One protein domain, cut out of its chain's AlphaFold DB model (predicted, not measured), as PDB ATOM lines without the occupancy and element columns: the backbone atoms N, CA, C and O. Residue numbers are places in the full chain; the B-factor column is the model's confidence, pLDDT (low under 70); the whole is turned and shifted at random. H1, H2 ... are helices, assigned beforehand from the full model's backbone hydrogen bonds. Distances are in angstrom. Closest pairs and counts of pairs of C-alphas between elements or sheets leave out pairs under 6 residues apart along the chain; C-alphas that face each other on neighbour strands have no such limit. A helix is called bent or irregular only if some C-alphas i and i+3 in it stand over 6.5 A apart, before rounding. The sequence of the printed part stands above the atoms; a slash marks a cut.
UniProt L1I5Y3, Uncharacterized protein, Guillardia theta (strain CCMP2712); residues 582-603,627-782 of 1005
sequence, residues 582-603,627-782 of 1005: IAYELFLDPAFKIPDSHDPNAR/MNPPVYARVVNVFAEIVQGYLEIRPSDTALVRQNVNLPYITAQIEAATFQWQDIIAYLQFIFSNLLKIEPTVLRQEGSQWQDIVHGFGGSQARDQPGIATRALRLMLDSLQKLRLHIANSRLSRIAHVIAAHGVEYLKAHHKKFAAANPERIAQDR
ATOM      1  N   ILE A 582      28.889   7.506 -56.982       74.62
ATOM      2  CA  ILE A 582      28.380   8.854 -57.274       74.62
ATOM      3  C   ILE A 582      28.712   9.252 -58.716       74.62
ATOM      4  O   ILE A 582      27.848   9.757 -59.423       74.62
ATOM      5  N   ALA A 583      29.944   9.012 -59.177       74.69
ATOM      6  CA  ALA A 583      30.333   9.308 -60.555       74.69
ATOM      7  C   ALA A 583      29.560   8.465 -61.581       74.69
ATOM      8  O   ALA A 583      29.279   8.953 -62.671       74.69
ATOM      9  N   TYR A 584      29.220   7.219 -61.244       77.38
ATOM     10  CA  TYR A 584      28.409   6.342 -62.082       77.38
ATOM     11  C   TYR A 584      26.946   6.798 -62.143       77.38
ATOM     12  O   TYR A 584      26.405   6.937 -63.236       77.38
ATOM     13  N   GLU A 585      26.335   7.117 -61.003       78.62
ATOM     14  CA  GLU A 585      24.964   7.641 -60.940       78.62
ATOM     15  C   GLU A 585      24.841   8.989 -61.663       78.62
ATOM     16  O   GLU A 585      23.945   9.162 -62.482       78.62
ATOM     17  N   LEU A 586      25.795   9.912 -61.473       79.06
ATOM     18  CA  LEU A 586      25.829  11.176 -62.224       79.06
ATOM     19  C   LEU A 586      26.058  10.992 -63.729       79.06
ATOM     20  O   LEU A 586      25.688  11.865 -64.514       79.06
ATOM     21  N   PHE A 587      26.716   9.905 -64.134       75.31
ATOM     22  CA  PHE A 587      26.901   9.582 -65.544       75.31
ATOM     23  C   PHE A 587      25.596   9.085 -66.183       75.31
ATOM     24  O   PHE A 587      25.347   9.377 -67.351       75.31
ATOM     25  N   LEU A 588      24.767   8.356 -65.429       78.12
ATOM     26  CA  LEU A 588      23.451   7.894 -65.877       78.12
ATOM     27  C   LEU A 588      22.401   9.012 -65.843       78.12
ATOM     28  O   LEU A 588      21.620   9.139 -66.784       78.12
ATOM     29  N   ASP A 589      22.406   9.827 -64.788       78.94
ATOM     30  CA  ASP A 589      21.501  10.959 -64.605       78.94
ATOM     31  C   ASP A 589      22.270  12.223 -64.162       78.94
ATOM     32  O   ASP A 589      22.641  12.363 -62.993       78.94
ATOM     33  N   PRO A 590      22.471  13.210 -65.056       74.06
ATOM     34  CA  PRO A 590      23.101  14.485 -64.707       74.06
ATOM     35  C   PRO A 590      22.331  15.307 -63.659       74.06
ATOM     36  O   PRO A 590      22.905  16.221 -63.059       74.06
ATOM     37  N   ALA A 591      21.041  15.021 -63.446       77.56
ATOM     38  CA  ALA A 591      20.201  15.652 -62.432       77.56
ATOM     39  C   ALA A 591      20.198  14.896 -61.089       77.56
ATOM     40  O   ALA A 591      19.484  15.304 -60.165       77.56
ATOM     41  N   PHE A 592      21.010  13.841 -60.961       80.56
ATOM     42  CA  PHE A 592      21.123  13.028 -59.758       80.56
ATOM     43  C   PHE A 592      21.392  13.871 -58.503       80.56
ATOM     44  O   PHE A 592      22.240  14.771 -58.477       80.56
ATOM     45  N   LYS A 593      20.684  13.536 -57.422       78.12
ATOM     46  CA  LYS A 593      20.864  14.113 -56.087       78.12
ATOM     47  C   LYS A 593      21.081  12.992 -55.088       78.12
ATOM     48  O   LYS A 593      20.381  11.985 -55.122       78.12
ATOM     49  N   ILE A 594      22.000  13.208 -54.151       76.50
ATOM     50  CA  ILE A 594      22.167  12.338 -52.992       76.50
ATOM     51  C   ILE A 594      20.839  12.343 -52.222       76.50
ATOM     52  O   ILE A 594      20.398  13.429 -51.813       76.50
ATOM     53  N   PRO A 595      20.202  11.173 -52.035       67.50
ATOM     54  CA  PRO A 595      18.960  11.078 -51.289       67.50
ATOM     55  C   PRO A 595      19.204  11.428 -49.824       67.50
ATOM     56  O   PRO A 595      20.242  11.086 -49.244       67.50
ATOM     57  N   ASP A 596      18.235  12.100 -49.206       64.94
ATOM     58  CA  ASP A 596      18.283  12.311 -47.769       64.94
ATOM     59  C   ASP A 596      18.023  10.975 -47.069       64.94
ATOM     60  O   ASP A 596      16.896  10.493 -46.988       64.94
ATOM     61  N   SER A 597      19.086  10.363 -46.546       55.41
ATOM     62  CA  SER A 597      18.986   9.151 -45.720       55.41
ATOM     63  C   SER A 597      18.129   9.340 -44.455       55.41
ATOM     64  O   SER A 597      17.901   8.376 -43.726       55.41
ATOM     65  N   HIS A 598      17.732  10.579 -44.139       52.88
ATOM     66  CA  HIS A 598      16.878  10.960 -43.016       52.88
ATOM     67  C   HIS A 598      15.490  11.443 -43.450       52.88
ATOM     68  O   HIS A 598      14.767  11.971 -42.601       52.88
ATOM     69  N   ASP A 599      15.091  11.244 -44.712       54.28
ATOM     70  CA  ASP A 599      13.720  11.522 -45.138       54.28
ATOM     71  C   ASP A 599      12.742  10.699 -44.272       54.28
ATOM     72  O   ASP A 599      12.763   9.464 -44.321       54.28
ATOM     73  N   PRO A 600      11.888  11.348 -43.454       50.22
ATOM     74  CA  PRO A 600      10.921  10.654 -42.608       50.22
ATOM     75  C   PRO A 600       9.885   9.854 -43.415       50.22
ATOM     76  O   PRO A 600       9.198   9.014 -42.837       50.22
ATOM     77  N   ASN A 601       9.784  10.088 -44.728       47.34
ATOM     78  CA  ASN A 601       8.894   9.375 -45.642       47.34
ATOM     79  C   ASN A 601       9.598   8.282 -46.464       47.34
ATOM     80  O   ASN A 601       8.929   7.570 -47.222       47.34
ATOM     81  N   ALA A 602      10.920   8.117 -46.329       50.62
ATOM     82  CA  ALA A 602      11.628   7.020 -46.978       50.62
ATOM     83  C   ALA A 602      11.152   5.689 -46.379       50.62
ATOM     84  O   ALA A 602      11.408   5.400 -45.211       50.62
ATOM     85  N   ARG A 603      10.485   4.859 -47.193       53.44
ATOM     86  CA  ARG A 603       9.948   3.529 -46.829       53.44
ATOM     87  C   ARG A 603      11.034   2.460 -46.616       53.44
ATOM     88  O   ARG A 603      10.776   1.275 -46.807       53.44
ATOM     89  N   MET A 627      18.053  15.347 -14.140       75.12
ATOM     90  CA  MET A 627      18.704  14.876 -12.913       75.12
ATOM     91  C   MET A 627      19.150  16.047 -12.025       75.12
ATOM     92  O   MET A 627      19.464  17.133 -12.509       75.12
ATOM     93  N   ASN A 628      19.229  15.809 -10.713       67.00
ATOM     94  CA  ASN A 628      19.755  16.772  -9.747       67.00
ATOM     95  C   ASN A 628      21.060  16.235  -9.122       67.00
ATOM     96  O   ASN A 628      20.988  15.329  -8.288       67.00
ATOM     97  N   PRO A 629      22.246  16.752  -9.498       67.50
ATOM     98  CA  PRO A 629      22.503  17.822 -10.466       67.50
ATOM     99  C   PRO A 629      22.418  17.353 -11.935       67.50
ATOM    100  O   PRO A 629      22.612  16.164 -12.220       67.50
ATOM    101  N   PRO A 630      22.189  18.282 -12.879       74.06
ATOM    102  CA  PRO A 630      22.083  17.966 -14.300       74.06
ATOM    103  C   PRO A 630      23.374  17.421 -14.915       74.06
ATOM    104  O   PRO A 630      24.483  17.860 -14.600       74.06
ATOM    105  N   VAL A 631      23.239  16.472 -15.847       72.69
ATOM    106  CA  VAL A 631      24.375  15.798 -16.495       72.69
ATOM    107  C   VAL A 631      24.602  16.326 -17.915       72.69
ATOM    108  O   VAL A 631      23.993  15.870 -18.880       72.69
ATOM    109  N   TYR A 632      25.585  17.213 -18.083       77.50
ATOM    110  CA  TYR A 632      25.920  17.815 -19.386       77.50
ATOM    111  C   TYR A 632      26.920  17.016 -20.239       77.50
ATOM    112  O   TYR A 632      27.278  17.436 -21.339       77.50
ATOM    113  N   ALA A 633      27.382  15.849 -19.776       72.75
ATOM    114  CA  ALA A 633      28.497  15.144 -20.412       72.75
ATOM    115  C   ALA A 633      28.249  14.775 -21.888       72.75
ATOM    116  O   ALA A 633      29.151  14.877 -22.717       72.75
ATOM    117  N   ARG A 634      27.021  14.360 -22.229       78.44
ATOM    118  CA  ARG A 634      26.631  14.074 -23.618       78.44
ATOM    119  C   ARG A 634      26.354  15.348 -24.422       78.44
ATOM    120  O   ARG A 634      26.638  15.366 -25.613       78.44
ATOM    121  N   VAL A 635      25.878  16.413 -23.776       82.88
ATOM    122  CA  VAL A 635      25.604  17.710 -24.418       82.88
ATOM    123  C   VAL A 635      26.882  18.343 -24.966       82.88
ATOM    124  O   VAL A 635      26.871  18.846 -26.082       82.88
ATOM    125  N   VAL A 636      28.005  18.250 -24.246       80.69
ATOM    126  CA  VAL A 636      29.304  18.756 -24.734       80.69
ATOM    127  C   VAL A 636      29.752  18.035 -26.011       80.69
ATOM    128  O   VAL A 636      30.244  18.677 -26.936       80.69
ATOM    129  N   ASN A 637      29.533  16.719 -26.105       83.00
ATOM    130  CA  ASN A 637      29.848  15.962 -27.322       83.00
ATOM    131  C   ASN A 637      28.953  16.382 -28.494       83.00
ATOM    132  O   ASN A 637      29.446  16.555 -29.603       83.00
ATOM    133  N   VAL A 638      27.659  16.597 -28.236       85.50
ATOM    134  CA  VAL A 638      26.720  17.112 -29.243       85.50
ATOM    135  C   VAL A 638      27.127  18.519 -29.694       85.50
ATOM    136  O   VAL A 638      27.130  18.800 -30.887       85.50
ATOM    137  N   PHE A 639      27.551  19.395 -28.779       83.75
ATOM    138  CA  PHE A 639      28.092  20.708 -29.139       83.75
ATOM    139  C   PHE A 639      29.345  20.606 -30.001       83.75
ATOM    140  O   PHE A 639      29.473  21.352 -30.969       83.75
ATOM    141  N   ALA A 640      30.256  19.685 -29.680       81.69
ATOM    142  CA  ALA A 640      31.437  19.447 -30.498       81.69
ATOM    143  C   ALA A 640      31.058  19.001 -31.920       81.69
ATOM    144  O   ALA A 640      31.630  19.507 -32.882       81.69
ATOM    145  N   GLU A 641      30.053  18.133 -32.061       86.38
ATOM    146  CA  GLU A 641      29.532  17.698 -33.362       86.38
ATOM    147  C   GLU A 641      28.863  18.842 -34.141       86.38
ATOM    148  O   GLU A 641      29.112  18.999 -35.335       86.38
ATOM    149  N   ILE A 642      28.075  19.687 -33.470       86.25
ATOM    150  CA  ILE A 642      27.446  20.876 -34.068       86.25
ATOM    151  C   ILE A 642      28.515  21.859 -34.557       86.25
ATOM    152  O   ILE A 642      28.454  22.330 -35.693       86.25
ATOM    153  N   VAL A 643      29.514  22.158 -33.720       84.81
ATOM    154  CA  VAL A 643      30.625  23.057 -34.067       84.81
ATOM    155  C   VAL A 643      31.422  22.490 -35.238       84.81
ATOM    156  O   VAL A 643      31.704  23.213 -36.191       84.81
ATOM    157  N   GLN A 644      31.746  21.198 -35.207       85.75
ATOM    158  CA  GLN A 644      32.433  20.542 -36.314       85.75
ATOM    159  C   GLN A 644      31.598  20.609 -37.600       85.75
ATOM    160  O   GLN A 644      32.126  20.977 -38.647       85.75
ATOM    161  N   GLY A 645      30.296  20.327 -37.528       83.25
ATOM    162  CA  GLY A 645      29.415  20.380 -38.690       83.25
ATOM    163  C   GLY A 645      29.244  21.773 -39.273       83.25
ATOM    164  O   GLY A 645      29.207  21.923 -40.492       83.25
ATOM    165  N   TYR A 646      29.233  22.803 -38.430       85.19
ATOM    166  CA  TYR A 646      29.275  24.187 -38.885       85.19
ATOM    167  C   TYR A 646      30.592  24.507 -39.616       85.19
ATOM    168  O   TYR A 646      30.575  25.086 -40.702       85.19
ATOM    169  N   LEU A 647      31.738  24.094 -39.062       83.62
ATOM    170  CA  LEU A 647      33.055  24.346 -39.661       83.62
ATOM    171  C   LEU A 647      33.276  23.580 -40.972       83.62
ATOM    172  O   LEU A 647      33.958  24.085 -41.859       83.62
ATOM    173  N   GLU A 648      32.686  22.395 -41.131       83.00
ATOM    174  CA  GLU A 648      32.691  21.655 -42.402       83.00
ATOM    175  C   GLU A 648      31.956  22.413 -43.514       83.00
ATOM    176  O   GLU A 648      32.376  22.397 -44.673       83.00
ATOM    177  N   ILE A 649      30.868  23.097 -43.156       83.50
ATOM    178  CA  ILE A 649      30.104  23.938 -44.078       83.50
ATOM    179  C   ILE A 649      30.880  25.223 -44.387       83.50
ATOM    180  O   ILE A 649      30.973  25.619 -45.552       83.50
ATOM    181  N   ARG A 650      31.467  25.856 -43.364       81.56
ATOM    182  CA  ARG A 650      32.177  27.132 -43.495       81.56
ATOM    183  C   ARG A 650      33.510  27.157 -42.728       81.56
ATOM    184  O   ARG A 650      33.585  27.683 -41.616       81.56
ATOM    185  N   PRO A 651      34.604  26.689 -43.356       81.19
ATOM    186  CA  PRO A 651      35.926  26.661 -42.723       81.19
ATOM    187  C   PRO A 651      36.504  28.050 -42.406       81.19
ATOM    188  O   PRO A 651      37.309  28.196 -41.485       81.19
ATOM    189  N   SER A 652      36.093  29.088 -43.145       79.12
ATOM    190  CA  SER A 652      36.559  30.475 -42.966       79.12
ATOM    191  C   SER A 652      36.226  31.063 -41.595       79.12
ATOM    192  O   SER A 652      36.927  31.952 -41.117       79.12
ATOM    193  N   ASP A 653      35.195  30.543 -40.929       82.12
ATOM    194  CA  ASP A 653      34.662  31.126 -39.697       82.12
ATOM    195  C   ASP A 653      35.296  30.488 -38.449       82.12
ATOM    196  O   ASP A 653      34.860  30.723 -37.323       82.12
ATOM    197  N   THR A 654      36.377  29.719 -38.630       78.75
ATOM    198  CA  THR A 654      37.101  29.033 -37.550       78.75
ATOM    199  C   THR A 654      37.492  29.982 -36.414       78.75
ATOM    200  O   THR A 654      37.355  29.625 -35.244       78.75
ATOM    201  N   ALA A 655      37.950  31.199 -36.730       75.75
ATOM    202  CA  ALA A 655      38.316  32.190 -35.718       75.75
ATOM    203  C   ALA A 655      37.088  32.713 -34.949       75.75
ATOM    204  O   ALA A 655      37.111  32.782 -33.721       75.75
ATOM    205  N   LEU A 656      35.996  32.999 -35.663       78.44
ATOM    206  CA  LEU A 656      34.747  33.511 -35.098       78.44
ATOM    207  C   LEU A 656      34.081  32.484 -34.169       78.44
ATOM    208  O   LEU A 656      33.606  32.833 -33.089       78.44
ATOM    209  N   VAL A 657      34.062  31.212 -34.570       77.00
ATOM    210  CA  VAL A 657      33.468  30.128 -33.777       77.00
ATOM    211  C   VAL A 657      34.324  29.812 -32.556       77.00
ATOM    212  O   VAL A 657      33.776  29.644 -31.474       77.00
ATOM    213  N   ARG A 658      35.659  29.809 -32.677       72.19
ATOM    214  CA  ARG A 658      36.552  29.617 -31.519       72.19
ATOM    215  C   ARG A 658      36.431  30.734 -30.482       72.19
ATOM    216  O   ARG A 658      36.585  30.459 -29.296       72.19
ATOM    217  N   GLN A 659      36.166  31.965 -30.919       73.69
ATOM    218  CA  GLN A 659      36.007  33.109 -30.023       73.69
ATOM    219  C   GLN A 659      34.656  33.098 -29.290       73.69
ATOM    220  O   GLN A 659      34.612  33.442 -28.114       73.69
ATOM    221  N   ASN A 660      33.575  32.681 -29.960       73.38
ATOM    222  CA  ASN A 660      32.211  32.775 -29.419       73.38
ATOM    223  C   ASN A 660      31.657  31.456 -28.846       73.38
ATOM    224  O   ASN A 660      30.782  31.485 -27.988       73.38
ATOM    225  N   VAL A 661      32.157  30.301 -29.292       77.06
ATOM    226  CA  VAL A 661      31.760  28.964 -28.815       77.06
ATOM    227  C   VAL A 661      33.022  28.197 -28.424       77.06
ATOM    228  O   VAL A 661      33.561  27.376 -29.170       77.06
ATOM    229  N   ASN A 662      33.533  28.498 -27.232       78.31
ATOM    230  CA  ASN A 662      34.742  27.878 -26.702       78.31
ATOM    231  C   ASN A 662      34.369  26.644 -25.861       78.31
ATOM    232  O   ASN A 662      33.946  26.762 -24.714       78.31
ATOM    233  N   LEU A 663      34.528  25.447 -26.438       78.38
ATOM    234  CA  LEU A 663      34.247  24.166 -25.770       78.38
ATOM    235  C   LEU A 663      35.014  23.994 -24.437       78.38
ATOM    236  O   LEU A 663      34.382  23.595 -23.456       78.38
ATOM    237  N   PRO A 664      36.325  24.314 -24.342       79.12
ATOM    238  CA  PRO A 664      37.032  24.382 -23.061       79.12
ATOM    239  C   PRO A 664      36.376  25.306 -22.027       79.12
ATOM    240  O   PRO A 664      36.251  24.926 -20.867       79.12
ATOM    241  N   TYR A 665      35.917  26.490 -22.439       82.56
ATOM    242  CA  TYR A 665      35.242  27.435 -21.543       82.56
ATOM    243  C   TYR A 665      33.876  26.920 -21.077       82.56
ATOM    244  O   TYR A 665      33.586  26.957 -19.887       82.56
ATOM    245  N   ILE A 666      33.069  26.356 -21.982       80.19
ATOM    246  CA  ILE A 666      31.798  25.700 -21.634       80.19
ATOM    247  C   ILE A 666      32.049  24.560 -20.639       80.19
ATOM    248  O   ILE A 666      31.344  24.430 -19.643       80.19
ATOM    249  N   THR A 667      33.097  23.764 -20.867       77.31
ATOM    250  CA  THR A 667      33.497  22.688 -19.950       77.31
ATOM    251  C   THR A 667      33.863  23.246 -18.572       77.31
ATOM    252  O   THR A 667      33.402  22.708 -17.571       77.31
ATOM    253  N   ALA A 668      34.595  24.361 -18.509       77.25
ATOM    254  CA  ALA A 668      34.931  25.033 -17.254       77.25
ATOM    255  C   ALA A 668      33.696  25.620 -16.535       77.25
ATOM    256  O   ALA A 668      33.587  25.511 -15.316       77.25
ATOM    257  N   GLN A 669      32.732  26.193 -17.265       78.25
ATOM    258  CA  GLN A 669      31.470  26.687 -16.692       78.25
ATOM    259  C   GLN A 669      30.608  25.553 -16.123       78.25
ATOM    260  O   GLN A 669      29.961  25.712 -15.085       78.25
ATOM    261  N   ILE A 670      30.604  24.395 -16.791       75.75
ATOM    262  CA  ILE A 670      29.949  23.197 -16.272       75.75
ATOM    263  C   ILE A 670      30.676  22.732 -15.006       75.75
ATOM    264  O   ILE A 670      30.032  22.510 -13.986       75.75
ATOM    265  N   GLU A 671      32.007  22.665 -15.009       69.19
ATOM    266  CA  GLU A 671      32.783  22.306 -13.814       69.19
ATOM    267  C   GLU A 671      32.524  23.257 -12.630       69.19
ATOM    268  O   GLU A 671      32.451  22.790 -11.495       69.19
ATOM    269  N   ALA A 672      32.299  24.549 -12.890       73.00
ATOM    270  CA  ALA A 672      31.957  25.563 -11.890       73.00
ATOM    271  C   ALA A 672      30.473  25.571 -11.453       73.00
ATOM    272  O   ALA A 672      30.094  26.387 -10.617       73.00
ATOM    273  N   ALA A 673      29.631  24.689 -12.008       67.44
ATOM    274  CA  ALA A 673      28.180  24.625 -11.768       67.44
ATOM    275  C   ALA A 673      27.405  25.919 -12.095       67.44
ATOM    276  O   ALA A 673      26.281  26.112 -11.634       67.44
ATOM    277  N   THR A 674      27.977  26.795 -12.922       76.94
ATOM    278  CA  THR A 674      27.330  28.039 -13.363       76.94
ATOM    279  C   THR A 674      26.567  27.872 -14.672       76.94
ATOM    280  O   THR A 674      25.788  28.748 -15.025       76.94
ATOM    281  N   PHE A 675      26.797  26.775 -15.399       80.62
ATOM    282  CA  PHE A 675      26.176  26.507 -16.693       80.62
ATOM    283  C   PHE A 675      24.699  26.111 -16.548       80.62
ATOM    284  O   PHE A 675      24.376  25.156 -15.842       80.62
ATOM    285  N   GLN A 676      23.816  26.834 -17.233       80.38
ATOM    286  CA  GLN A 676      22.363  26.670 -17.191       80.38
ATOM    287  C   GLN A 676      21.790  26.271 -18.559       80.38
ATOM    288  O   GLN A 676      22.425  26.389 -19.605       80.38
ATOM    289  N   TRP A 677      20.521  25.852 -18.577       81.38
ATOM    290  CA  TRP A 677      19.785  25.536 -19.814       81.38
ATOM    291  C   TRP A 677      19.720  26.704 -20.798       81.38
ATOM    292  O   TRP A 677      19.692  26.499 -22.009       81.38
ATOM    293  N   GLN A 678      19.701  27.927 -20.271       82.44
ATOM    294  CA  GLN A 678      19.615  29.160 -21.052       82.44
ATOM    295  C   GLN A 678      20.883  29.376 -21.885       82.44
ATOM    296  O   GLN A 678      20.799  29.795 -23.040       82.44
ATOM    297  N   ASP A 679      22.041  28.996 -21.336       84.06
ATOM    298  CA  ASP A 679      23.327  29.097 -22.023       84.06
ATOM    299  C   ASP A 679      23.349  28.200 -23.265       84.06
ATOM    300  O   ASP A 679      23.839  28.609 -24.316       84.06
ATOM    301  N   ILE A 680      22.738  27.006 -23.192       83.81
ATOM    302  CA  ILE A 680      22.606  26.104 -24.348       83.81
ATOM    303  C   ILE A 680      21.887  26.816 -25.494       83.81
ATOM    304  O   ILE A 680      22.376  26.821 -26.624       83.81
ATOM    305  N   ILE A 681      20.740  27.437 -25.208       86.00
ATOM    306  CA  ILE A 681      19.950  28.151 -26.215       86.00
ATOM    307  C   ILE A 681      20.720  29.362 -26.754       86.00
ATOM    308  O   ILE A 681      20.716  29.574 -27.962       86.00
ATOM    309  N   ALA A 682      21.435  30.109 -25.908       85.56
ATOM    310  CA  ALA A 682      22.224  31.267 -26.329       85.56
ATOM    311  C   ALA A 682      23.367  30.891 -27.292       85.56
ATOM    312  O   ALA A 682      23.520  31.514 -28.347       85.56
ATOM    313  N   TYR A 683      24.133  29.837 -26.986       86.38
ATOM    314  CA  TYR A 683      25.194  29.356 -27.879       86.38
ATOM    315  C   TYR A 683      24.626  28.835 -29.204       86.38
ATOM    316  O   TYR A 683      25.163  29.132 -30.275       86.38
ATOM    317  N   LEU A 684      23.517  28.094 -29.157       86.25
ATOM    318  CA  LEU A 684      22.857  27.612 -30.369       86.25
ATOM    319  C   LEU A 684      22.255  28.760 -31.190       86.25
ATOM    320  O   LEU A 684      22.391  28.746 -32.408       86.25
ATOM    321  N   GLN A 685      21.684  29.790 -30.561       88.62
ATOM    322  CA  GLN A 685      21.180  30.991 -31.237       88.62
ATOM    323  C   GLN A 685      22.284  31.666 -32.056       88.62
ATOM    324  O   GLN A 685      22.062  32.049 -33.207       88.62
ATOM    325  N   PHE A 686      23.487  31.788 -31.485       86.69
ATOM    326  CA  PHE A 686      24.636  32.347 -32.190       86.69
ATOM    327  C   PHE A 686      24.967  31.535 -33.451       86.69
ATOM    328  O   PHE A 686      25.054  32.102 -34.542       86.69
ATOM    329  N   ILE A 687      25.086  30.209 -33.331       85.12
ATOM    330  CA  ILE A 687      25.385  29.330 -34.474       85.12
ATOM    331  C   ILE A 687      24.259  29.400 -35.515       85.12
ATOM    332  O   ILE A 687      24.526  29.597 -36.701       85.12
ATOM    333  N   PHE A 688      23.000  29.315 -35.081       85.88
ATOM    334  CA  PHE A 688      21.840  29.271 -35.967       85.88
ATOM    335  C   PHE A 688      21.662  30.578 -36.741       85.88
ATOM    336  O   PHE A 688      21.435  30.563 -37.948       85.88
ATOM    337  N   SER A 689      21.856  31.724 -36.082       85.75
ATOM    338  CA  SER A 689      21.793  33.035 -36.739       85.75
ATOM    339  C   SER A 689      22.837  33.184 -37.849       85.75
ATOM    340  O   SER A 689      22.566  33.807 -38.876       85.75
ATOM    341  N   ASN A 690      24.020  32.583 -37.683       84.69
ATOM    342  CA  ASN A 690      25.050  32.581 -38.715       84.69
ATOM    343  C   ASN A 690      24.768  31.549 -39.814       84.69
ATOM    344  O   ASN A 690      25.086  31.822 -40.967       84.69
ATOM    345  N   LEU A 691      24.125  30.419 -39.503       84.06
ATOM    346  CA  LEU A 691      23.642  29.465 -40.510       84.06
ATOM    347  C   LEU A 691      22.551  30.072 -41.404       84.06
ATOM    348  O   LEU A 691      22.625  29.941 -42.624       84.06
ATOM    349  N   LEU A 692      21.592  30.804 -40.827       83.88
ATOM    350  CA  LEU A 692      20.532  31.486 -41.582       83.88
ATOM    351  C   LEU A 692      21.075  32.530 -42.569       83.88
ATOM    352  O   LEU A 692      20.471  32.753 -43.616       83.88
ATOM    353  N   LYS A 693      22.227  33.148 -42.277       83.06
ATOM    354  CA  LYS A 693      22.895  34.080 -43.204       83.06
ATOM    355  C   LYS A 693      23.495  33.386 -44.433       83.06
ATOM    356  O   LYS A 693      23.770  34.072 -45.412       83.06
ATOM    357  N   ILE A 694      23.747  32.075 -44.379       78.31
ATOM    358  CA  ILE A 694      24.383  31.324 -45.473       78.31
ATOM    359  C   ILE A 694      23.349  30.990 -46.549       78.31
ATOM    360  O   ILE A 694      23.481  31.447 -47.680       78.31
ATOM    361  N   GLU A 695      22.308  30.234 -46.197       79.38
ATOM    362  CA  GLU A 695      21.222  29.873 -47.116       79.38
ATOM    363  C   GLU A 695      19.848  30.000 -46.435       79.38
ATOM    364  O   GLU A 695      19.289  29.020 -45.934       79.38
ATOM    365  N   PRO A 696      19.258  31.211 -46.432       75.88
ATOM    366  CA  PRO A 696      17.980  31.472 -45.761       75.88
ATOM    367  C   PRO A 696      16.785  30.792 -46.445       75.88
ATOM    368  O   PRO A 696      15.724  30.633 -45.846       75.88
ATOM    369  N   THR A 697      16.923  30.407 -47.715       75.12
ATOM    370  CA  THR A 697      15.859  29.759 -48.494       75.12
ATOM    371  C   THR A 697      15.656  28.302 -48.099       75.12
ATOM    372  O   THR A 697      14.513  27.854 -48.049       75.12
ATOM    373  N   VAL A 698      16.741  27.585 -47.795       80.38
ATOM    374  CA  VAL A 698      16.715  26.162 -47.424       80.38
ATOM    375  C   VAL A 698      16.233  25.982 -45.988       80.38
ATOM    376  O   VAL A 698      15.449  25.080 -45.726       80.38
ATOM    377  N   LEU A 699      16.640  26.875 -45.081       82.75
ATOM    378  CA  LEU A 699      16.346  26.791 -43.645       82.75
ATOM    379  C   LEU A 699      15.083  27.562 -43.215       82.75
ATOM    380  O   LEU A 699      14.955  27.954 -42.056       82.75
ATOM    381  N   ARG A 700      14.151  27.847 -44.133       80.31
ATOM    382  CA  ARG A 700      12.976  28.686 -43.828       80.31
ATOM    383  C   ARG A 700      12.047  28.043 -42.791       80.31
ATOM    384  O   ARG A 700      11.553  28.742 -41.912       80.31
ATOM    385  N   GLN A 701      11.805  26.735 -42.903       81.75
ATOM    386  CA  GLN A 701      10.920  25.993 -41.993       81.75
ATOM    387  C   GLN A 701      11.575  25.779 -40.623       81.75
ATOM    388  O   GLN A 701      10.935  25.898 -39.583       81.75
ATOM    389  N   GLU A 702      12.875  25.509 -40.612       84.88
ATOM    390  CA  GLU A 702      13.692  25.374 -39.411       84.88
ATOM    391  C   GLU A 702      13.817  26.723 -38.701       84.88
ATOM    392  O   GLU A 702      13.825  26.777 -37.477       84.88
ATOM    393  N   GLY A 703      13.843  27.821 -39.463       82.75
ATOM    394  CA  GLY A 703      13.801  29.189 -38.958       82.75
ATOM    395  C   GLY A 703      12.557  29.482 -38.122       82.75
ATOM    396  O   GLY A 703      12.687  30.017 -37.022       82.75
ATOM    397  N   SER A 704      11.367  29.095 -38.598       84.12
ATOM    398  CA  SER A 704      10.129  29.247 -37.819       84.12
ATOM    399  C   SER A 704      10.099  28.312 -36.609       84.12
ATOM    400  O   SER A 704       9.816  28.760 -35.505       84.12
ATOM    401  N   GLN A 705      10.500  27.046 -36.778       86.00
ATOM    402  CA  GLN A 705      10.580  26.089 -35.664       86.00
ATOM    403  C   GLN A 705      11.553  26.549 -34.571       86.00
ATOM    404  O   GLN A 705      11.310  26.348 -33.382       86.00
ATOM    405  N   TRP A 706      12.659  27.183 -34.958       87.75
ATOM    406  CA  TRP A 706      13.624  27.755 -34.031       87.75
ATOM    407  C   TRP A 706      13.024  28.928 -33.245       87.75
ATOM    408  O   TRP A 706      13.203  29.006 -32.030       87.75
ATOM    409  N   GLN A 707      12.266  29.809 -33.905       84.94
ATOM    410  CA  GLN A 707      11.546  30.895 -33.231       84.94
ATOM    411  C   GLN A 707      10.521  30.351 -32.227       84.94
ATOM    412  O   GLN A 707      10.486  30.826 -31.092       84.94
ATOM    413  N   ASP A 708       9.773  29.306 -32.587       85.81
ATOM    414  CA  ASP A 708       8.820  28.646 -31.685       85.81
ATOM    415  C   ASP A 708       9.511  28.068 -30.439       85.81
ATOM    416  O   ASP A 708       9.009  28.192 -29.322       85.81
ATOM    417  N   ILE A 709      10.698  27.474 -30.606       85.31
ATOM    418  CA  ILE A 709      11.507  26.941 -29.500       85.31
ATOM    419  C   ILE A 709      11.981  28.063 -28.570       85.31
ATOM    420  O   ILE A 709      11.882  27.920 -27.350       85.31
ATOM    421  N   VAL A 710      12.470  29.179 -29.117       84.50
ATOM    422  CA  VAL A 710      12.960  30.321 -28.326       84.50
ATOM    423  C   VAL A 710      11.814  31.007 -27.572       84.50
ATOM    424  O   VAL A 710      11.949  31.288 -26.381       84.50
ATOM    425  N   HIS A 711      10.664  31.212 -28.222       82.81
ATOM    426  CA  HIS A 711       9.464  31.749 -27.574       82.81
ATOM    427  C   HIS A 711       8.915  30.798 -26.503       82.81
ATOM    428  O   HIS A 711       8.596  31.233 -25.396       82.81
ATOM    429  N   GLY A 712       8.870  29.496 -26.797       77.88
ATOM    430  CA  GLY A 712       8.456  28.466 -25.848       77.88
ATOM    431  C   GLY A 712       9.373  28.383 -24.627       77.88
ATOM    432  O   GLY A 712       8.891  28.189 -23.513       77.88
ATOM    433  N   PHE A 713      10.680  28.593 -24.794       80.50
ATOM    434  CA  PHE A 713      11.638  28.588 -23.687       80.50
ATOM    435  C   PHE A 713      11.403  29.738 -22.695       80.50
ATOM    436  O   PHE A 713      11.452  29.517 -21.487       80.50
ATOM    437  N   GLY A 714      11.082  30.941 -23.191       71.38
ATOM    438  CA  GLY A 714      10.830  32.124 -22.357       71.38
ATOM    439  C   GLY A 714       9.565  32.050 -21.488       71.38
ATOM    440  O   GLY A 714       9.482  32.764 -20.493       71.38
ATOM    441  N   GLY A 715       8.600  31.187 -21.836       69.25
ATOM    442  CA  GLY A 715       7.320  31.032 -21.127       69.25
ATOM    443  C   GLY A 715       7.128  29.717 -20.355       69.25
ATOM    444  O   GLY A 715       6.072  29.527 -19.755       69.25
ATOM    445  N   SER A 716       8.100  28.798 -20.370       75.38
ATOM    446  CA  SER A 716       7.936  27.439 -19.820       75.38
ATOM    447  C   SER A 716       8.435  27.279 -18.379       75.38
ATOM    448  O   SER A 716       9.436  27.879 -17.978       75.38
ATOM    449  N   GLN A 717       7.782  26.394 -17.613       72.75
ATOM    450  CA  GLN A 717       8.222  26.010 -16.265       72.75
ATOM    451  C   GLN A 717       9.571  25.269 -16.293       72.75
ATOM    452  O   GLN A 717       9.898  24.576 -17.258       72.75
ATOM    453  N   ALA A 718      10.337  25.355 -15.198       66.25
ATOM    454  CA  ALA A 718      11.679  24.765 -15.072       66.25
ATOM    455  C   ALA A 718      11.745  23.251 -15.375       66.25
ATOM    456  O   ALA A 718      12.788  22.751 -15.789       66.25
ATOM    457  N   ARG A 719      10.628  22.524 -15.216       70.62
ATOM    458  CA  ARG A 719      10.518  21.084 -15.505       70.62
ATOM    459  C   ARG A 719      10.562  20.753 -17.005       70.62
ATOM    460  O   ARG A 719      11.087  19.703 -17.373       70.62
ATOM    461  N   ASP A 720      10.071  21.652 -17.858       75.81
ATOM    462  CA  ASP A 720       9.916  21.416 -19.305       75.81
ATOM    463  C   ASP A 720      11.077  21.996 -20.133       75.81
ATOM    464  O   ASP A 720      11.355  21.550 -21.250       75.81
ATOM    465  N   GLN A 721      11.815  22.947 -19.556       77.31
ATOM    466  CA  GLN A 721      13.027  23.549 -20.121       77.31
ATOM    467  C   GLN A 721      14.093  22.545 -20.617       77.31
ATOM    468  O   GLN A 721      14.605  22.761 -21.721       77.31
ATOM    469  N   PRO A 722      14.417  21.430 -19.925       79.56
ATOM    470  CA  PRO A 722      15.382  20.452 -20.442       79.56
ATOM    471  C   PRO A 722      14.901  19.759 -21.726       79.56
ATOM    472  O   PRO A 722      15.705  19.507 -22.623       79.56
ATOM    473  N   GLY A 723      13.594  19.515 -21.866       82.12
ATOM    474  CA  GLY A 723      13.008  18.977 -23.099       82.12
ATOM    475  C   GLY A 723      13.003  19.986 -24.254       82.12
ATOM    476  O   GLY A 723      13.056  19.614 -25.425       82.12
ATOM    477  N   ILE A 724      12.957  21.287 -23.956       83.56
ATOM    478  CA  ILE A 724      13.101  22.348 -24.965       83.56
ATOM    479  C   ILE A 724      14.562  22.453 -25.424       83.56
ATOM    480  O   ILE A 724      14.820  22.526 -26.625       83.56
ATOM    481  N   ALA A 725      15.520  22.368 -24.497       84.25
ATOM    482  CA  ALA A 725      16.948  22.387 -24.814       84.25
ATOM    483  C   ALA A 725      17.373  21.203 -25.702       84.25
ATOM    484  O   ALA A 725      18.114  21.388 -26.668       84.25
ATOM    485  N   THR A 726      16.869  19.990 -25.442       86.00
ATOM    486  CA  THR A 726      17.142  18.831 -26.313       86.00
ATOM    487  C   THR A 726      16.496  18.968 -27.690       86.00
ATOM    488  O   THR A 726      17.128  18.620 -28.688       86.00
ATOM    489  N   ARG A 727      15.284  19.535 -27.782       86.62
ATOM    490  CA  ARG A 727      14.656  19.865 -29.074       86.62
ATOM    491  C   ARG A 727      15.469  20.885 -29.872       86.62
ATOM    492  O   ARG A 727      15.629  20.698 -31.074       86.62
ATOM    493  N   ALA A 728      16.032  21.900 -29.216       86.69
ATOM    494  CA  ALA A 728      16.907  22.883 -29.856       86.69
ATOM    495  C   ALA A 728      18.185  22.236 -30.424       86.69
ATOM    496  O   ALA A 728      18.549  22.483 -31.574       86.69
ATOM    497  N   LEU A 729      18.837  21.362 -29.646       87.88
ATOM    498  CA  LEU A 729      20.020  20.609 -30.087       87.88
ATOM    499  C   LEU A 729      19.705  19.696 -31.280       87.88
ATOM    500  O   LEU A 729      20.472  19.648 -32.243       87.88
ATOM    501  N   ARG A 730      18.560  19.005 -31.238       89.19
ATOM    502  CA  ARG A 730      18.085  18.159 -32.337       89.19
ATOM    503  C   ARG A 730      17.837  18.970 -33.607       89.19
ATOM    504  O   ARG A 730      18.353  18.603 -34.658       89.19
ATOM    505  N   LEU A 731      17.105  20.082 -33.503       88.12
ATOM    506  CA  LEU A 731      16.806  20.952 -34.642       88.12
ATOM    507  C   LEU A 731      18.087  21.495 -35.286       88.12
ATOM    508  O   LEU A 731      18.181  21.549 -36.510       88.12
ATOM    509  N   MET A 732      19.091  21.851 -34.479       87.44
ATOM    510  CA  MET A 732      20.383  22.316 -34.983       87.44
ATOM    511  C   MET A 732      21.101  21.245 -35.816       87.44
ATOM    512  O   MET A 732      21.571  21.537 -36.915       87.44
ATOM    513  N   LEU A 733      21.177  20.005 -35.322       87.56
ATOM    514  CA  LEU A 733      21.807  18.905 -36.060       87.56
ATOM    515  C   LEU A 733      21.049  18.567 -37.348       87.56
ATOM    516  O   LEU A 733      21.676  18.431 -38.400       87.56
ATOM    517  N   ASP A 734      19.715  18.506 -37.289       84.81
ATOM    518  CA  ASP A 734      18.874  18.260 -38.467       84.81
ATOM    519  C   ASP A 734      19.056  19.389 -39.510       84.81
ATOM    520  O   ASP A 734      19.179  19.126 -40.709       84.81
ATOM    521  N   SER A 735      19.177  20.646 -39.065       85.94
ATOM    522  CA  SER A 735      19.448  21.808 -39.932       85.94
ATOM    523  C   SER A 735      20.825  21.729 -40.598       85.94
ATOM    524  O   SER A 735      20.954  21.957 -41.802       85.94
ATOM    525  N   LEU A 736      21.865  21.368 -39.836       85.50
ATOM    526  CA  LEU A 736      23.218  21.176 -40.362       85.50
ATOM    527  C   LEU A 736      23.269  20.040 -41.385       85.50
ATOM    528  O   LEU A 736      23.938  20.164 -42.409       85.50
ATOM    529  N   GLN A 737      22.555  18.940 -41.141       83.88
ATOM    530  CA  GLN A 737      22.483  17.824 -42.077       83.88
ATOM    531  C   GLN A 737      21.782  18.211 -43.383       83.88
ATOM    532  O   GLN A 737      22.315  17.929 -44.459       83.88
ATOM    533  N   LYS A 738      20.644  18.911 -43.304       82.75
ATOM    534  CA  LYS A 738      19.948  19.443 -44.485       82.75
ATOM    535  C   LYS A 738      20.846  20.368 -45.301       82.75
ATOM    536  O   LYS A 738      20.928  20.227 -46.521       82.75
ATOM    537  N   LEU A 739      21.580  21.261 -44.636       83.81
ATOM    538  CA  LEU A 739      22.493  22.185 -45.307       83.81
ATOM    539  C   LEU A 739      23.704  21.461 -45.923       83.81
ATOM    540  O   LEU A 739      24.077  21.749 -47.060       83.81
ATOM    541  N   ARG A 740      24.281  20.465 -45.233       85.06
ATOM    542  CA  ARG A 740      25.340  19.596 -45.783       85.06
ATOM    543  C   ARG A 740      24.880  18.908 -47.069       85.06
ATOM    544  O   ARG A 740      25.606  18.942 -48.064       85.06
ATOM    545  N   LEU A 741      23.682  18.319 -47.066       83.12
ATOM    546  CA  LEU A 741      23.101  17.667 -48.244       83.12
ATOM    547  C   LEU A 741      22.835  18.665 -49.373       83.12
ATOM    548  O   LEU A 741      23.161  18.377 -50.524       83.12
ATOM    549  N   HIS A 742      22.303  19.850 -49.062       83.94
ATOM    550  CA  HIS A 742      22.073  20.892 -50.061       83.94
ATOM    551  C   HIS A 742      23.376  21.329 -50.741       83.94
ATOM    552  O   HIS A 742      23.466  21.334 -51.968       83.94
ATOM    553  N   ILE A 743      24.417  21.624 -49.957       82.88
ATOM    554  CA  ILE A 743      25.724  22.046 -50.475       82.88
ATOM    555  C   ILE A 743      26.381  20.921 -51.279       82.88
ATOM    556  O   ILE A 743      26.948  21.183 -52.342       82.88
ATOM    557  N   ALA A 744      26.300  19.673 -50.809       82.50
ATOM    558  CA  ALA A 744      26.815  18.518 -51.538       82.50
ATOM    559  C   ALA A 744      26.110  18.357 -52.893       82.50
ATOM    560  O   ALA A 744      26.780  18.290 -53.920       82.50
ATOM    561  N   ASN A 745      24.777  18.401 -52.917       85.88
ATOM    562  CA  ASN A 745      23.992  18.304 -54.147       85.88
ATOM    563  C   ASN A 745      24.244  19.486 -55.094       85.88
ATOM    564  O   ASN A 745      24.410  19.282 -56.292       85.88
ATOM    565  N   SER A 746      24.385  20.705 -54.571       84.38
ATOM    566  CA  SER A 746      24.767  21.888 -55.354       84.38
ATOM    567  C   SER A 746      26.148  21.725 -56.004       84.38
ATOM    568  O   SER A 746      26.334  22.050 -57.179       84.38
ATOM    569  N   ARG A 747      27.125  21.157 -55.280       83.56
ATOM    570  CA  ARG A 747      28.448  20.822 -55.834       83.56
ATOM    571  C   ARG A 747      28.363  19.733 -56.899       83.56
ATOM    572  O   ARG A 747      29.015  19.870 -57.930       83.56
ATOM    573  N   LEU A 748      27.558  18.692 -56.682       84.38
ATOM    574  CA  LEU A 748      27.354  17.629 -57.669       84.38
ATOM    575  C   LEU A 748      26.745  18.173 -58.957       84.38
ATOM    576  O   LEU A 748      27.305  17.930 -60.019       84.38
ATOM    577  N   SER A 749      25.701  19.001 -58.878       84.69
ATOM    578  CA  SER A 749      25.118  19.643 -60.064       84.69
ATOM    579  C   SER A 749      26.136  20.505 -60.820       84.69
ATOM    580  O   SER A 749      26.136  20.531 -62.049       84.69
ATOM    581  N   ARG A 750      27.060  21.172 -60.112       84.88
ATOM    582  CA  ARG A 750      28.153  21.922 -60.755       84.88
ATOM    583  C   ARG A 750      29.179  21.017 -61.426       84.88
ATOM    584  O   ARG A 750      29.721  21.420 -62.440       84.88
ATOM    585  N   ILE A 751      29.467  19.835 -60.889       82.94
ATOM    586  CA  ILE A 751      30.499  18.924 -61.416       82.94
ATOM    587  C   ILE A 751      29.915  17.928 -62.440       82.94
ATOM    588  O   ILE A 751      30.665  17.344 -63.220       82.94
ATOM    589  N   ALA A 752      28.588  17.790 -62.505       82.06
ATOM    590  CA  ALA A 752      27.883  16.838 -63.362       82.06
ATOM    591  C   ALA A 752      28.332  16.881 -64.824       82.06
ATOM    592  O   ALA A 752      28.637  15.845 -65.408       82.06
ATOM    593  N   HIS A 753      28.475  18.077 -65.395       81.94
ATOM    594  CA  HIS A 753      28.926  18.241 -66.777       81.94
ATOM    595  C   HIS A 753      30.374  17.763 -67.006       81.94
ATOM    596  O   HIS A 753      30.682  17.208 -68.058       81.94
ATOM    597  N   VAL A 754      31.261  17.922 -66.016       81.75
ATOM    598  CA  VAL A 754      32.658  17.451 -66.079       81.75
ATOM    599  C   VAL A 754      32.714  15.926 -65.993       81.75
ATOM    600  O   VAL A 754      33.474  15.289 -66.724       81.75
ATOM    601  N   ILE A 755      31.889  15.324 -65.130       78.31
ATOM    602  CA  ILE A 755      31.773  13.864 -65.012       78.31
ATOM    603  C   ILE A 755      31.118  13.271 -66.265       78.31
ATOM    604  O   ILE A 755      31.565  12.232 -66.736       78.31
ATOM    605  N   ALA A 756      30.140  13.936 -66.875       74.69
ATOM    606  CA  ALA A 756      29.586  13.498 -68.154       74.69
ATOM    607  C   ALA A 756      30.655  13.488 -69.268       74.69
ATOM    608  O   ALA A 756      30.705  12.553 -70.066       74.69
ATOM    609  N   ALA A 757      31.555  14.478 -69.287       76.56
ATOM    610  CA  ALA A 757      32.615  14.587 -70.292       76.56
ATOM    611  C   ALA A 757      33.798  13.620 -70.073       76.56
ATOM    612  O   ALA A 757      34.332  13.071 -71.036       76.56
ATOM    613  N   HIS A 758      34.224  13.402 -68.822       77.75
ATOM    614  CA  HIS A 758      35.466  12.673 -68.497       77.75
ATOM    615  C   HIS A 758      35.279  11.486 -67.534       77.75
ATOM    616  O   HIS A 758      36.238  10.790 -67.187       77.75
ATOM    617  N   GLY A 759      34.048  11.203 -67.107       70.75
ATOM    618  CA  GLY A 759      33.725  10.170 -66.119       70.75
ATOM    619  C   GLY A 759      34.070   8.758 -66.580       70.75
ATOM    620  O   GLY A 759      34.530   7.948 -65.779       70.75
ATOM    621  N   VAL A 760      33.959   8.469 -67.880       73.50
ATOM    622  CA  VAL A 760      34.336   7.162 -68.448       73.50
ATOM    623  C   VAL A 760      35.834   6.896 -68.289       73.50
ATOM    624  O   VAL A 760      36.237   5.784 -67.943       73.50
ATOM    625  N   GLU A 761      36.676   7.902 -68.521       80.38
ATOM    626  CA  GLU A 761      38.128   7.786 -68.358       80.38
ATOM    627  C   GLU A 761      38.509   7.670 -66.882       80.38
ATOM    628  O   GLU A 761      39.329   6.821 -66.522       80.38
ATOM    629  N   TYR A 762      37.850   8.453 -66.022       77.44
ATOM    630  CA  TYR A 762      37.993   8.377 -64.571       77.44
ATOM    631  C   TYR A 762      37.658   6.974 -64.035       77.44
ATOM    632  O   TYR A 762      38.488   6.350 -63.365       77.44
ATOM    633  N   LEU A 763      36.490   6.428 -64.394       75.44
ATOM    634  CA  LEU A 763      36.046   5.100 -63.967       75.44
ATOM    635  C   LEU A 763      36.953   3.995 -64.523       75.44
ATOM    636  O   LEU A 763      37.337   3.095 -63.777       75.44
ATOM    637  N   LYS A 764      37.385   4.078 -65.791       77.88
ATOM    638  CA  LYS A 764      38.342   3.121 -66.384       77.88
ATOM    639  C   LYS A 764      39.696   3.146 -65.675       77.88
ATOM    640  O   LYS A 764      40.258   2.087 -65.387       77.88
ATOM    641  N   ALA A 765      40.229   4.329 -65.374       81.00
ATOM    642  CA  ALA A 765      41.494   4.473 -64.661       81.00
ATOM    643  C   ALA A 765      41.401   3.923 -63.230       81.00
ATOM    644  O   ALA A 765      42.321   3.240 -62.771       81.00
ATOM    645  N   HIS A 766      40.284   4.171 -62.542       74.69
ATOM    646  CA  HIS A 766      40.047   3.648 -61.202       74.69
ATOM    647  C   HIS A 766      39.855   2.125 -61.208       74.69
ATOM    648  O   HIS A 766      40.506   1.424 -60.436       74.69
ATOM    649  N   HIS A 767      39.070   1.589 -62.146       72.94
ATOM    650  CA  HIS A 767      38.872   0.148 -62.305       72.94
ATOM    651  C   HIS A 767      40.188  -0.568 -62.641       72.94
ATOM    652  O   HIS A 767      40.476  -1.622 -62.087       72.94
ATOM    653  N   LYS A 768      41.055   0.034 -63.467       79.50
ATOM    654  CA  LYS A 768      42.400  -0.494 -63.752       79.50
ATOM    655  C   LYS A 768      43.290  -0.535 -62.503       79.50
ATOM    656  O   LYS A 768      44.024  -1.503 -62.311       79.50
ATOM    657  N   LYS A 769      43.221   0.487 -61.642       78.69
ATOM    658  CA  LYS A 769      43.930   0.507 -60.348       78.69
ATOM    659  C   LYS A 769      43.370  -0.540 -59.384       78.69
ATOM    660  O   LYS A 769      44.148  -1.262 -58.768       78.69
ATOM    661  N   PHE A 770      42.046  -0.662 -59.295       72.44
ATOM    662  CA  PHE A 770      41.377  -1.667 -58.469       72.44
ATOM    663  C   PHE A 770      41.715  -3.090 -58.927       72.44
ATOM    664  O   PHE A 770      42.052  -3.940 -58.106       72.44
ATOM    665  N   ALA A 771      41.726  -3.320 -60.241       73.38
ATOM    666  CA  ALA A 771      42.084  -4.593 -60.847       73.38
ATOM    667  C   ALA A 771      43.533  -5.002 -60.586       73.38
ATOM    668  O   ALA A 771      43.814  -6.165 -60.305       73.38
ATOM    669  N   ALA A 772      44.455  -4.038 -60.633       74.38
ATOM    670  CA  ALA A 772      45.850  -4.273 -60.288       74.38
ATOM    671  C   ALA A 772      46.048  -4.581 -58.792       74.38
ATOM    672  O   ALA A 772      46.985  -5.297 -58.439       74.38
ATOM    673  N   ALA A 773      45.186  -4.043 -57.923       74.25
ATOM    674  CA  ALA A 773      45.261  -4.226 -56.476       74.25
ATOM    675  C   ALA A 773      44.586  -5.519 -55.984       74.25
ATOM    676  O   ALA A 773      45.058  -6.102 -55.012       74.25
ATOM    677  N   ASN A 774      43.515  -5.980 -56.645       73.50
ATOM    678  CA  ASN A 774      42.695  -7.115 -56.200       73.50
ATOM    679  C   ASN A 774      42.475  -8.167 -57.312       73.50
ATOM    680  O   ASN A 774      41.341  -8.370 -57.753       73.50
ATOM    681  N   PRO A 775      43.529  -8.870 -57.768       75.44
ATOM    682  CA  PRO A 775      43.416  -9.846 -58.856       75.44
ATOM    683  C   PRO A 775      42.554 -11.065 -58.489       75.44
ATOM    684  O   PRO A 775      41.839 -11.593 -59.338       75.44
ATOM    685  N   GLU A 776      42.568 -11.487 -57.220       71.25
ATOM    686  CA  GLU A 776      41.756 -12.611 -56.728       71.25
ATOM    687  C   GLU A 776      40.257 -12.297 -56.750       71.25
ATOM    688  O   GLU A 776      39.454 -13.144 -57.136       71.25
ATOM    689  N   ARG A 777      39.878 -11.057 -56.411       63.69
ATOM    690  CA  ARG A 777      38.479 -10.615 -56.433       63.69
ATOM    691  C   ARG A 777      37.931 -10.565 -57.855       63.69
ATOM    692  O   ARG A 777      36.822 -11.015 -58.081       63.69
ATOM    693  N   ILE A 778      38.738 -10.155 -58.834       71.44
ATOM    694  CA  ILE A 778      38.345 -10.220 -60.252       71.44
ATOM    695  C   ILE A 778      38.173 -11.662 -60.728       71.44
ATOM    696  O   ILE A 778      37.266 -11.944 -61.508       71.44
ATOM    697  N   ALA A 779      39.026 -12.585 -60.279       69.56
ATOM    698  CA  ALA A 779      38.864 -13.998 -60.602       69.56
ATOM    699  C   ALA A 779      37.566 -14.566 -60.001       69.56
ATOM    700  O   ALA A 779      36.863 -15.313 -60.680       69.56
ATOM    701  N   GLN A 780      37.220 -14.163 -58.774       67.44
ATOM    702  CA  GLN A 780      35.961 -14.516 -58.112       67.44
ATOM    703  C   GLN A 780      34.747 -13.886 -58.799       67.44
ATOM    704  O   GLN A 780      33.799 -14.604 -59.095       67.44
ATOM    705  N   ASP A 781      34.791 -12.596 -59.133       67.56
ATOM    706  CA  ASP A 781      33.715 -11.890 -59.837       67.56
ATOM    707  C   ASP A 781      33.506 -12.479 -61.238       67.56
ATOM    708  O   ASP A 781      32.376 -12.670 -61.677       67.56
ATOM    709  N   ARG A 782      34.587 -12.855 -61.934       70.88
ATOM    710  CA  ARG A 782      34.520 -13.548 -63.227       70.88
ATOM    711  C   ARG A 782      33.945 -14.953 -63.085       70.88
ATOM    712  O   ARG A 782      33.130 -15.348 -63.910       70.88
TER     713      ARG A 782
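What this domain is: This is residues 582 to 603 and 627 to 782 of the 1005 residues of an uncharacterized protein of Guillardia theta (strain CCMP2712) (UniProt L1I5Y3). One very long bent helix, H7, makes the long axis; H2, H5 and H6 pack side by side in a bundle on the earlier part of its long arm H7a, with short H3 and H4 on H2. At the other end H1 packs on H7a, and H7b turns off with H8 at its tip, where residues 764 to 769 and 772 to 777 stick out. The printed part has 178 residues with eight named helices, H1 to H8 in order, and no named strand: all helix. It is loose, with a radius of gyration of the C-alphas of 22.0 A and spans of 65 by 38 by 36 A.

How they stand to each other: H1, residues 582 to 588, touches residues 752 to 756 of H7a, residues 721 to 757; the closest C-alphas, Phe 587 and Ala 756, are 5.4 A apart. H2, residues 633 to 649, touches residues 729 to 743 of H7a at a shallow tilt of 28 degrees, closest C-alphas Ile 642 and Leu 733, 6.3 A. H3, residues 651 to 660, only just touches H2 as a hairpin, with 3 pairs of C-alphas within 8 A, the closest Leu 647 and Thr 654, 6.5 A. H4, residues 663 to 671, touches H2, closest C-alphas Leu 663 and Ala 640, 7.2 A. H5, residues 677 to 692, touches H7a the same way, closest C-alphas Trp 677 and Ala 725, 6.6 A. H6, residues 700 to 715, and H7a form a hairpin, closest C-alphas Phe 713 and Gln 721, 6.3 A. By its hydrogen bonds H7, residues 721 to 773, was assigned as one helix, but it is bent: C-alphas 757 and 760 are 7.8 A apart, and H7a and H7b, residues 760 to 773, stand about perpendicular at 75 degrees. H8, residues 775 to 782, is close to H7b but not clearly touching, closest C-alphas Ile 778 and Ala 771, 6.8 A. Every O i to N i+4 pair is within hydrogen-bond range in H1, H4, H5, H7b and H8; the counts are 12 of 13 in H2, 4 of 6 in H3, 11 of 12 in H6 and 31 of 33 in H7a.

Where its parts are: H1 begins at C-alpha 582 (28.380, 8.854, -57.274), and H8 ends at C-alpha 782 (34.520, -13.548, -63.227). From first to last C-alpha, H2 is 25.3 A long, H5 22.6 A, H6 23.5 A, H7a 54.6 A and H7b 19.8 A. H3 is irregular, with C-alphas 652 and 655 7.7 A apart, and so is H7a, with C-alphas 750 and 753 7.1 A apart.

The domain as a whole: The C-alphas farthest apart, Gly 715 and Ala 779, are 67.7 A apart. Residues 604 to 626 are not printed, and C-alphas 603 and 627 are 36.8 A apart across the cut. Of the links printed whole, none is long. Mean pLDDT of the printed part is 78.4; 19 residues are under 70, among them 595 to 603.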